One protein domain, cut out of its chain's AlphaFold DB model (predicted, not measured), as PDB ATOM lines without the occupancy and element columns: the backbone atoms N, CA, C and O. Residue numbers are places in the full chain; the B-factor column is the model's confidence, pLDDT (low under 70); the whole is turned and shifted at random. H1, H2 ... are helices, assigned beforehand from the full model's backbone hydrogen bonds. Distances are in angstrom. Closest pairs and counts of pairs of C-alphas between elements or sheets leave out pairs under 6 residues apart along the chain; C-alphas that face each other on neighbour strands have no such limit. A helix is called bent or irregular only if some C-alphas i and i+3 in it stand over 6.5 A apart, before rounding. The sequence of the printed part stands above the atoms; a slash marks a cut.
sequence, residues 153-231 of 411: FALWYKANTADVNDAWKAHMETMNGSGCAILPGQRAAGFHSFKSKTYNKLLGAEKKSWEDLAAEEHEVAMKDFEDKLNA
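Overview. This is residues 153 to 231 of the 411 residues of an uncharacterized protein of Armillaria gallica (UniProt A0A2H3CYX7). Short H1 sits in the middle; H2 and H3 cross on one side of it, and long H4 runs out on the other as an arm that sticks out from residue 218 on, with residues 218 to 230 of H4 and Ala 231 after it standing free. The 79 printed residues hold four named helices, H1 to H4 in order, and no named strand: all helix. The whole is only just extended, close to loose, with a radius of gyration of the C-alphas of 17.5 A and spans of 59 by 29 by 17 A.

Arrangement. H1, residues 153 to 159, touches H3, residues 184 to 200, about perpendicular at 87 degrees; their closest C-alphas, Phe 153 and Tyr 199, are 6.5 A apart. H1 touches H4, residues 204 to 230, also at 87 degrees; the closest C-alphas, Trp 156 and Trp 210, are 6.5 A apart. H4 does so with residues 210 to 214 alone. H2, residues 161 to 177, only just touches H3, with 3 pairs of C-alphas within 8 A, the closest Val 164 and Lys 195 at 7.1 A, at a steep tilt of 59 degrees, opposite ways. H2 and H4 are apart. Every O i to N i+4 pair is within hydrogen-bond range in H1, H2 and H4, and 11 of 13 in H3.

Along the chain. H1 begins at C-alpha 153 (-42.261, 51.503, -78.402). H2 is 24.5 A long, H3 24.8 A and H4 38.7 A, ending at C-alpha 230 (-42.238, 68.269, -51.653). H3 is irregular: C-alphas 185 and 188 are 7.3 A apart.

Size, cuts and confidence. The farthest C-alphas, Gly 179 and Ala 231, are 60.1 A apart. The printed part has no cut and no long link, and no printed residue is under 70 in pLDDT.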
ATOM      1  N   PHE A 153     -41.669  51.359 -77.075       97.00
ATOM      2  CA  PHE A 153     -42.261  51.503 -78.402       97.00
ATOM      3  C   PHE A 153     -42.746  52.932 -78.720       97.00
ATOM      4  O   PHE A 153     -42.586  53.404 -79.846       97.00
ATOM      5  N   ALA A 154     -43.345  53.625 -77.745       96.88
ATOM      6  CA  ALA A 154     -43.844  54.985 -77.926       96.88
ATOM      7  C   ALA A 154     -42.693  55.995 -78.047       96.88
ATOM      8  O   ALA A 154     -42.758  56.874 -78.908       96.88
ATOM      9  N   LEU A 155     -41.634  55.836 -77.244       97.56
ATOM     10  CA  LEU A 155     -40.424  56.662 -77.339       97.56
ATOM     11  C   LEU A 155     -39.704  56.452 -78.669       97.56
ATOM     12  O   LEU A 155     -39.406  57.422 -79.365       97.56
ATOM     13  N   TRP A 156     -39.529  55.191 -79.072       98.25
ATOM     14  CA  TRP A 156     -38.958  54.852 -80.369       98.25
ATOM     15  C   TRP A 156     -39.739  55.502 -81.517       98.25
ATOM     16  O   TRP A 156     -39.146  56.163 -82.368       98.25
ATOM     17  N   TYR A 157     -41.070  55.374 -81.535       97.56
ATOM     18  CA  TYR A 157     -41.889  55.981 -82.588       97.56
ATOM     19  C   TYR A 157     -41.772  57.510 -82.595       97.56
ATOM     20  O   TYR A 157     -41.644  58.102 -83.665       97.56
ATOM     21  N   LYS A 158     -41.778  58.153 -81.420       97.31
ATOM     22  CA  LYS A 158     -41.605  59.608 -81.297       97.31
ATOM     23  C   LYS A 158     -40.270  60.064 -81.898       97.31
ATOM     24  O   LYS A 158     -40.248  61.047 -82.630       97.31
ATOM     25  N   ALA A 159     -39.191  59.322 -81.656       97.69
ATOM     26  CA  ALA A 159     -37.875  59.611 -82.222       97.69
ATOM     27  C   ALA A 159     -37.766  59.301 -83.728       97.69
ATOM     28  O   ALA A 159     -36.992  59.939 -84.430       97.69
ATOM     29  N   ASN A 160     -38.556  58.350 -84.241       97.75
ATOM     30  CA  ASN A 160     -38.493  57.867 -85.627       97.75
ATOM     31  C   ASN A 160     -39.768  58.203 -86.429       97.75
ATOM     32  O   ASN A 160     -40.156  57.466 -87.334       97.75
ATOM     33  N   THR A 161     -40.471  59.289 -86.085       97.50
ATOM     34  CA  THR A 161     -41.810  59.568 -86.639       97.50
ATOM     35  C   THR A 161     -41.791  59.762 -88.158       97.50
ATOM     36  O   THR A 161     -42.678  59.247 -88.837       97.50
ATOM     37  N   ALA A 162     -40.790  60.465 -88.700       97.81
ATOM     38  CA  ALA A 162     -40.662  60.691 -90.141       97.81
ATOM     39  C   ALA A 162     -40.455  59.366 -90.898       97.81
ATOM     40  O   ALA A 162     -41.309  58.979 -91.696       97.81
ATOM     41  N   ASP A 163     -39.411  58.615 -90.538       97.62
ATOM     42  CA  ASP A 163     -39.065  57.328 -91.153       97.62
ATOM     43  C   ASP A 163     -40.225  56.324 -91.111       97.62
ATOM     44  O   ASP A 163     -40.519  55.645 -92.095       97.62
ATOM     45  N   VAL A 164     -40.917  56.224 -89.972       97.50
ATOM     46  CA  VAL A 164     -42.038  55.291 -89.807       97.50
ATOM     47  C   VAL A 164     -43.245  55.713 -90.646       97.50
ATOM     48  O   VAL A 164     -43.930  54.848 -91.198       97.50
ATOM     49  N   ASN A 165     -43.510  57.015 -90.769       97.62
ATOM     50  CA  ASN A 165     -44.588  57.527 -91.611       97.62
ATOM     51  C   ASN A 165     -44.301  57.310 -93.097       97.62
ATOM     52  O   ASN A 165     -45.206  56.923 -93.834       97.62
ATOM     53  N   ASP A 166     -43.063  57.510 -93.537       98.06
ATOM     54  CA  ASP A 166     -42.689  57.295 -94.934       98.06
ATOM     55  C   ASP A 166     -42.674  55.803 -95.285       98.06
ATOM     56  O   ASP A 166     -43.244  55.403 -96.301       98.06
ATOM     57  N   ALA A 167     -42.176  54.950 -94.385       97.81
ATOM     58  CA  ALA A 167     -42.288  53.500 -94.530       97.81
ATOM     59  C   ALA A 167     -43.754  53.029 -94.565       97.81
ATOM     60  O   ALA A 167     -44.094  52.098 -95.296       97.81
ATOM     61  N   TRP A 168     -44.644  53.676 -93.805       98.06
ATOM     62  CA  TRP A 168     -46.077  53.386 -93.845       98.06
ATOM     63  C   TRP A 168     -46.729  53.818 -95.162       98.06
ATOM     64  O   TRP A 168     -47.527  53.057 -95.712       98.06
ATOM     65  N   LYS A 169     -46.379  54.992 -95.705       97.88
ATOM     66  CA  LYS A 169     -46.853  55.431 -97.029       97.88
ATOM     67  C   LYS A 169     -46.419  54.451 -98.118       97.88
ATOM     68  O   LYS A 169     -47.270  53.972 -98.861       97.88
ATOM     69  N   ALA A 170     -45.144  54.065 -98.135       97.94
ATOM     70  CA  ALA A 170     -44.632  53.077 -99.083       97.94
ATOM     71  C   ALA A 170     -45.343  51.715 -98.939       97.94
ATOM     72  O   ALA A 170     -45.679  51.056 -99.927       97.94
ATOM     73  N   HIS A 171     -45.641  51.294 -97.702       97.25
ATOM     74  CA  HIS A 171     -46.409  50.075 -97.446       97.25
ATOM     75  C   HIS A 171     -47.850  50.165 -97.977       97.25
ATOM     76  O   HIS A 171     -48.340  49.215 -98.586       97.25
ATOM     77  N   MET A 172     -48.514  51.309 -97.790       97.44
ATOM     78  CA  MET A 172     -49.851  51.580 -98.328       97.44
ATOM     79  C   MET A 172     -49.870  51.562 -99.861       97.44
ATOM     80  O   MET A 172     -50.769  50.966-100.449       97.44
ATOM     81  N   GLU A 173     -48.876  52.167-100.514       96.88
ATOM     82  CA  GLU A 173     -48.737  52.154-101.978       96.88
ATOM     83  C   GLU A 173     -48.546  50.731-102.512       96.88
ATOM     84  O   GLU A 173     -49.240  50.315-103.441       96.88
ATOM     85  N   THR A 174     -47.683  49.946-101.860       96.88
ATOM     86  CA  THR A 174     -47.445  48.538-102.214       96.88
ATOM     87  C   THR A 174     -48.724  47.697-102.091       96.88
ATOM     88  O   THR A 174     -49.033  46.903-102.978       96.88
ATOM     89  N   MET A 175     -49.499  47.886-101.016       95.62
ATOM     90  CA  MET A 175     -50.762  47.167-100.785       95.62
ATOM     91  C   MET A 175     -51.869  47.570-101.768       95.62
ATOM     92  O   MET A 175     -52.696  46.740-102.150       95.62
ATOM     93  N   ASN A 176     -51.884  48.829-102.211       94.44
ATOM     94  CA  ASN A 176     -52.806  49.278-103.254       94.44
ATOM     95  C   ASN A 176     -52.468  48.642-104.611       94.44
ATOM     96  O   ASN A 176     -53.377  48.245-105.335       94.44
ATOM     97  N   GLY A 177     -51.177  48.488-104.929       95.50
ATOM     98  CA  GLY A 177     -50.722  47.814-106.148       95.50
ATOM     99  C   GLY A 177     -51.049  46.317-106.197       95.50
ATOM    100  O   GLY A 177     -51.261  45.777-107.279       95.50
ATOM    101  N   SER A 178     -51.142  45.645-105.043       95.50
ATOM    102  CA  SER A 178     -51.480  44.215-104.950       95.50
ATOM    103  C   SER A 178     -52.986  43.919-104.868       95.50
ATOM    104  O   SER A 178     -53.374  42.759-104.751       95.50
ATOM    105  N   GLY A 179     -53.845  44.945-104.917       94.62
ATOM    106  CA  GLY A 179     -55.300  44.795-104.793       94.62
ATOM    107  C   GLY A 179     -55.803  44.582-103.358       94.62
ATOM    108  O   GLY A 179     -56.998  44.377-103.157       94.62
ATOM    109  N   CYS A 180     -54.934  44.671-102.346       94.88
ATOM    110  CA  CYS A 180     -55.285  44.563-100.925       94.88
ATOM    111  C   CYS A 180     -55.349  45.940-100.242       94.88
ATOM    112  O   CYS A 180     -54.747  46.155 -99.188       94.88
ATOM    113  N   ALA A 181     -56.075  46.890-100.834       94.56
ATOM    114  CA  ALA A 181     -56.197  48.236-100.282       94.56
ATOM    115  C   ALA A 181     -56.864  48.228 -98.890       94.56
ATOM    116  O   ALA A 181     -57.951  47.680 -98.702       94.56
ATOM    117  N   ILE A 182     -56.230  48.878 -97.908       95.19
ATOM    118  CA  ILE A 182     -56.788  49.025 -96.556       95.19
ATOM    119  C   ILE A 182     -57.933  50.043 -96.594       95.19
ATOM    120  O   ILE A 182     -57.741  51.208 -96.969       95.19
ATOM    121  N   LEU A 183     -59.120  49.621 -96.148       95.88
ATOM    122  CA  LEU A 183     -60.301  50.481 -96.074       95.88
ATOM    123  C   LEU A 183     -60.040  51.702 -95.171       95.88
ATOM    124  O   LEU A 183     -59.375  51.565 -94.141       95.88
ATOM    125  N   PRO A 184     -60.595  52.893 -95.481       96.12
ATOM    126  CA  PRO A 184     -60.381  54.107 -94.688       96.12
ATOM    127  C   PRO A 184     -60.612  53.929 -93.180       96.12
ATOM    128  O   PRO A 184     -59.779  54.361 -92.386       96.12
ATOM    129  N   GLY A 185     -61.671  53.210 -92.787       95.88
ATOM    130  CA  GLY A 185     -61.984  52.926 -91.379       95.88
ATOM    131  C   GLY A 185     -60.984  52.008 -90.662       95.88
ATOM    132  O   GLY A 185     -60.948  51.978 -89.438       95.88
ATOM    133  N   GLN A 186     -60.135  51.285 -91.398       96.75
ATOM    134  CA  GLN A 186     -59.138  50.358 -90.850       96.75
ATOM    135  C   GLN A 186     -57.721  50.947 -90.817       96.75
ATOM    136  O   GLN A 186     -56.815  50.334 -90.252       96.75
ATOM    137  N   ARG A 187     -57.504  52.144 -91.384       96.38
ATOM    138  CA  ARG A 187     -56.162  52.740 -91.523       96.38
ATOM    139  C   ARG A 187     -55.462  52.966 -90.188       96.38
ATOM    140  O   ARG A 187     -54.276  52.678 -90.084       96.38
ATOM    141  N   ALA A 188     -56.180  53.425 -89.161       96.88
ATOM    142  CA  ALA A 188     -55.593  53.653 -87.840       96.88
ATOM    143  C   ALA A 188     -55.107  52.341 -87.196       96.88
ATOM    144  O   ALA A 188     -53.960  52.249 -86.758       96.88
ATOM    145  N   ALA A 189     -55.944  51.298 -87.206       97.19
ATOM    146  CA  ALA A 189     -55.586  49.977 -86.688       97.19
ATOM    147  C   ALA A 189     -54.440  49.332 -87.491       97.19
ATOM    148  O   ALA A 189     -53.512  48.758 -86.911       97.19
ATOM    149  N   GLY A 190     -54.470  49.481 -88.821       97.31
ATOM    150  CA  GLY A 190     -53.403  49.050 -89.719       97.31
ATOM    151  C   GLY A 190     -52.079  49.748 -89.412       97.31
ATOM    152  O   GLY A 190     -51.061  49.080 -89.255       97.31
ATOM    153  N   PHE A 191     -52.105  51.067 -89.214       97.38
ATOM    154  CA  PHE A 191     -50.922  51.846 -88.861       97.38
ATOM    155  C   PHE A 191     -50.359  51.451 -87.493       97.38
ATOM    156  O   PHE A 191     -49.157  51.247 -87.356       97.38
ATOM    157  N   HIS A 192     -51.202  51.266 -86.472       97.06
ATOM    158  CA  HIS A 192     -50.748  50.768 -85.166       97.06
ATOM    159  C   HIS A 192     -50.106  49.378 -85.263       97.06
ATOM    160  O   HIS A 192     -49.037  49.156 -84.689       97.06
ATOM    161  N   SER A 193     -50.710  48.473 -86.036       96.94
ATOM    162  CA  SER A 193     -50.159  47.140 -86.294       96.94
ATOM    163  C   SER A 193     -48.828  47.206 -87.043       96.94
ATOM    164  O   SER A 193     -47.896  46.475 -86.708       96.94
ATOM    165  N   PHE A 194     -48.711  48.100 -88.029       97.56
ATOM    166  CA  PHE A 194     -47.475  48.340 -88.769       97.56
ATOM    167  C   PHE A 194     -46.369  48.849 -87.852       97.56
ATOM    168  O   PHE A 194     -45.312  48.230 -87.795       97.56
ATOM    169  N   LYS A 195     -46.630  49.901 -87.065       97.25
ATOM    170  CA  LYS A 195     -45.663  50.436 -86.101       97.25
ATOM    171  C   LYS A 195     -45.160  49.345 -85.153       97.25
ATOM    172  O   LYS A 195     -43.954  49.188 -84.998       97.25
ATOM    173  N   SER A 196     -46.072  48.564 -84.566       96.75
ATOM    174  CA  SER A 196     -45.723  47.458 -83.664       96.75
ATOM    175  C   SER A 196     -44.852  46.406 -84.358       96.75
ATOM    176  O   SER A 196     -43.827  45.999 -83.821       96.75
ATOM    177  N   LYS A 197     -45.193  46.007 -85.592       97.44
ATOM    178  CA  LYS A 197     -44.370  45.085 -86.392       97.44
ATOM    179  C   LYS A 197     -42.985  45.659 -86.689       97.44
ATOM    180  O   LYS A 197     -42.009  44.926 -86.583       97.44
ATOM    181  N   THR A 198     -42.892  46.937 -87.045       97.56
ATOM    182  CA  THR A 198     -41.615  47.604 -87.334       97.56
ATOM    183  C   THR A 198     -40.736  47.665 -86.087       97.56
ATOM    184  O   THR A 198     -39.578  47.267 -86.155       97.56
ATOM    185  N   TYR A 199     -41.297  48.021 -84.928       98.00
ATOM    186  CA  TYR A 199     -40.582  47.962 -83.649       98.00
ATOM    187  C   TYR A 199     -40.152  46.536 -83.291       98.00
ATOM    188  O   TYR A 199     -39.027  46.291 -82.870       98.00
ATOM    189  N   ASN A 200     -41.024  45.551 -83.518       97.81
ATOM    190  CA  ASN A 200     -40.717  44.155 -83.231       97.81
ATOM    191  C   ASN A 200     -39.619  43.564 -84.128       97.81
ATOM    192  O   ASN A 200     -39.020  42.564 -83.734       97.81
ATOM    193  N   LYS A 201     -39.321  44.184 -85.272       97.75
ATOM    194  CA  LYS A 201     -38.199  43.813 -86.145       97.75
ATOM    195  C   LYS A 201     -36.859  44.421 -85.724       97.75
ATOM    196  O   LYS A 201     -35.840  44.002 -86.262       97.75
ATOM    197  N   LEU A 202     -36.848  45.377 -84.793       97.25
ATOM    198  CA  LEU A 202     -35.601  45.936 -84.274       97.25
ATOM    199  C   LEU A 202     -34.769  44.851 -83.588       97.25
ATOM    200  O   LEU A 202     -35.307  43.896 -83.011       97.25
ATOM    201  N   LEU A 203     -33.450  45.032 -83.620       97.75
ATOM    202  CA  LEU A 203     -32.514  44.157 -82.926       97.75
ATOM    203  C   LEU A 203     -32.796  44.174 -81.418       97.75
ATOM    204  O   LEU A 203     -33.189  45.196 -80.855       97.75
ATOM    205  N   GLY A 204     -32.559  43.047 -80.742       97.50
ATOM    206  CA  GLY A 204     -32.794  42.938 -79.296       97.50
ATOM    207  C   GLY A 204     -32.024  43.985 -78.482       97.50
ATOM    208  O   GLY A 204     -32.574  44.548 -77.541       97.50
ATOM    209  N   ALA A 205     -30.791  44.304 -78.891       96.88
ATOM    210  CA  ALA A 205     -29.984  45.354 -78.270       96.88
ATOM    211  C   ALA A 205     -30.618  46.749 -78.421       96.88
ATOM    212  O   ALA A 205     -30.638  47.521 -77.467       96.88
ATOM    213  N   GLU A 206     -31.185  47.051 -79.592       96.56
ATOM    214  CA  GLU A 206     -31.855  48.327 -79.843       96.56
ATOM    215  C   GLU A 206     -33.148  48.435 -79.026       96.56
ATOM    216  O   GLU A 206     -33.349  49.428 -78.335       96.56
ATOM    217  N   LYS A 207     -33.989  47.390 -79.005       97.69
ATOM    218  CA  LYS A 207     -35.193  47.364 -78.151       97.69
ATOM    219  C   LYS A 207     -34.857  47.585 -76.682       97.69
ATOM    220  O   LYS A 207     -35.502  48.402 -76.035       97.69
ATOM    221  N   LYS A 208     -33.823  46.899 -76.187       97.62
ATOM    222  CA  LYS A 208     -33.355  47.056 -74.811       97.62
ATOM    223  C   LYS A 208     -32.926  48.499 -74.529       97.62
ATOM    224  O   LYS A 208     -33.334  49.049 -73.517       97.62
ATOM    225  N   SER A 209     -32.212  49.149 -75.453       96.94
ATOM    226  CA  SER A 209     -31.835  50.562 -75.287       96.94
ATOM    227  C   SER A 209     -33.044  51.502 -75.162       96.94
ATOM    228  O   SER A 209     -33.013  52.432 -74.363       96.94
ATOM    229  N   TRP A 210     -34.141  51.230 -75.878       97.88
ATOM    230  CA  TRP A 210     -35.390  51.991 -75.737       97.88
ATOM    231  C   TRP A 210     -36.139  51.678 -74.433       97.88
ATOM    232  O   TRP A 210     -36.812  52.552 -73.891       97.88
ATOM    233  N   GLU A 211     -36.046  50.448 -73.924       97.94
ATOM    234  CA  GLU A 211     -36.604  50.057 -72.621       97.94
ATOM    235  C   GLU A 211     -35.857  50.698 -71.450       97.94
ATOM    236  O   GLU A 211     -36.505  51.157 -70.503       97.94
ATOM    237  N   ASP A 212     -34.528  50.760 -71.547       97.75
ATOM    238  CA  ASP A 212     -33.653  51.435 -70.591       97.75
ATOM    239  C   ASP A 212     -33.931  52.948 -70.608       97.75
ATOM    240  O   ASP A 212     -34.207  53.530 -69.561       97.75
ATOM    241  N   LEU A 213     -34.021  53.562 -71.796       96.56
ATOM    242  CA  LEU A 213     -34.399  54.973 -71.946       96.56
ATOM    243  C   LEU A 213     -35.786  55.271 -71.356       96.56
ATOM    244  O   LEU A 213     -35.977  56.265 -70.662       96.56
ATOM    245  N   ALA A 214     -36.765  54.395 -71.590       97.19
ATOM    246  CA  ALA A 214     -38.093  54.536 -71.001       97.19
ATOM    247  C   ALA A 214     -38.091  54.418 -69.470       97.19
ATOM    248  O   ALA A 214     -38.959  54.992 -68.813       97.19
ATOM    249  N   ALA A 215     -37.169  53.640 -68.893       97.88
ATOM    250  CA  ALA A 215     -36.978  53.575 -67.447       97.88
ATOM    251  C   ALA A 215     -36.349  54.870 -66.919       97.88
ATOM    252  O   ALA A 215     -36.879  55.438 -65.971       97.88
ATOM    253  N   GLU A 216     -35.300  55.363 -67.575       97.44
ATOM    254  CA  GLU A 216     -34.613  56.603 -67.206       97.44
ATOM    255  C   GLU A 216     -35.549  57.820 -67.285       97.44
ATOM    256  O   GLU A 216     -35.683  58.554 -66.308       97.44
ATOM    257  N   GLU A 217     -36.288  58.000 -68.390       97.12
ATOM    258  CA  GLU A 217     -37.280  59.081 -68.509       97.12
ATOM    259  C   GLU A 217     -38.361  58.987 -67.424       97.12
ATOM    260  O   GLU A 217     -38.840  60.007 -66.926       97.12
ATOM    261  N   HIS A 218     -38.749  57.768 -67.034       97.56
ATOM    262  CA  HIS A 218     -39.710  57.571 -65.956       97.56
ATOM    263  C   HIS A 218     -39.138  57.945 -64.591       97.56
ATOM    264  O   HIS A 218     -39.840  58.598 -63.826       97.56
ATOM    265  N   GLU A 219     -37.902  57.548 -64.286       97.75
ATOM    266  CA  GLU A 219     -37.229  57.903 -63.035       97.75
ATOM    267  C   GLU A 219     -37.047  59.416 -62.913       97.75
ATOM    268  O   GLU A 219     -37.361  59.982 -61.868       97.75
ATOM    269  N   VAL A 220     -36.634  60.087 -63.993       96.25
ATOM    270  CA  VAL A 220     -36.542  61.553 -64.038       96.25
ATOM    271  C   VAL A 220     -37.913  62.188 -63.812       96.25
ATOM    272  O   VAL A 220     -38.051  63.040 -62.940       96.25
ATOM    273  N   ALA A 221     -38.951  61.734 -64.523       95.19
ATOM    274  CA  ALA A 221     -40.301  62.269 -64.351       95.19
ATOM    275  C   ALA A 221     -40.860  62.020 -62.938       95.19
ATOM    276  O   ALA A 221     -41.552  62.875 -62.391       95.19
ATOM    277  N   MET A 222     -40.569  60.859 -62.345       96.75
ATOM    278  CA  MET A 222     -40.947  60.511 -60.974       96.75
ATOM    279  C   MET A 222     -40.256  61.401 -59.953       96.75
ATOM    280  O   MET A 222     -40.918  61.904 -59.050       96.75
ATOM    281  N   LYS A 223     -38.954  61.629 -60.125       96.69
ATOM    282  CA  LYS A 223     -38.193  62.532 -59.272       96.69
ATOM    283  C   LYS A 223     -38.717  63.960 -59.379       96.69
ATOM    284  O   LYS A 223     -39.005  64.560 -58.356       96.69
ATOM    285  N   ASP A 224     -38.936  64.471 -60.590       93.75
ATOM    286  CA  ASP A 224     -39.509  65.807 -60.795       93.75
ATOM    287  C   ASP A 224     -40.903  65.934 -60.158       93.75
ATOM    288  O   ASP A 224     -41.264  66.983 -59.630       93.75
ATOM    289  N   PHE A 225     -41.706  64.869 -60.202       92.75
ATOM    290  CA  PHE A 225     -43.013  64.823 -59.553       92.75
ATOM    291  C   PHE A 225     -42.906  64.855 -58.023       92.75
ATOM    292  O   PHE A 225     -43.627  65.613 -57.378       92.75
ATOM    293  N   GLU A 226     -42.002  64.069 -57.439       93.81
ATOM    294  CA  GLU A 226     -41.743  64.064 -55.994       93.81
ATOM    295  C   GLU A 226     -41.146  65.393 -55.522       93.81
ATOM    296  O   GLU A 226     -41.590  65.933 -54.510       93.81
ATOM    297  N   ASP A 227     -40.208  65.960 -56.278       93.56
ATOM    298  CA  ASP A 227     -39.615  67.267 -56.005       93.56
ATOM    299  C   ASP A 227     -40.692  68.362 -56.036       93.56
ATOM    300  O   ASP A 227     -40.700  69.228 -55.168       93.56
ATOM    301  N   LYS A 228     -41.656  68.299 -56.966       89.44
ATOM    302  CA  LYS A 228     -42.800  69.226 -57.013       89.44
ATOM    303  C   LYS A 228     -43.772  69.048 -55.851       89.44
ATOM    304  O   LYS A 228     -44.262  70.040 -55.327       89.44
ATOM    305  N   LEU A 229     -44.058  67.810 -55.443       89.56
ATOM    306  CA  LEU A 229     -44.926  67.545 -54.291       89.56
ATOM    307  C   LEU A 229     -44.304  68.005 -52.970       89.56
ATOM    308  O   LEU A 229     -45.025  68.434 -52.076       89.56
ATOM    309  N   ASN A 230     -42.980  67.898 -52.854       90.44
ATOM    310  CA  ASN A 230     -42.238  68.269 -51.653       90.44
ATOM    311  C   ASN A 230     -41.690  69.702 -51.701       90.44
ATOM    312  O   ASN A 230     -41.105  70.160 -50.716       90.44
ATOM    313  N   ALA A 231     -41.850  70.407 -52.824       90.19
ATOM    314  CA  ALA A 231     -41.419  71.787 -52.949       90.19
ATOM    315  C   ALA A 231     -42.157  72.644 -51.908       90.19
ATOM    316  O   ALA A 231     -43.380  72.536 -51.773       90.19
TER     317      ALA A 231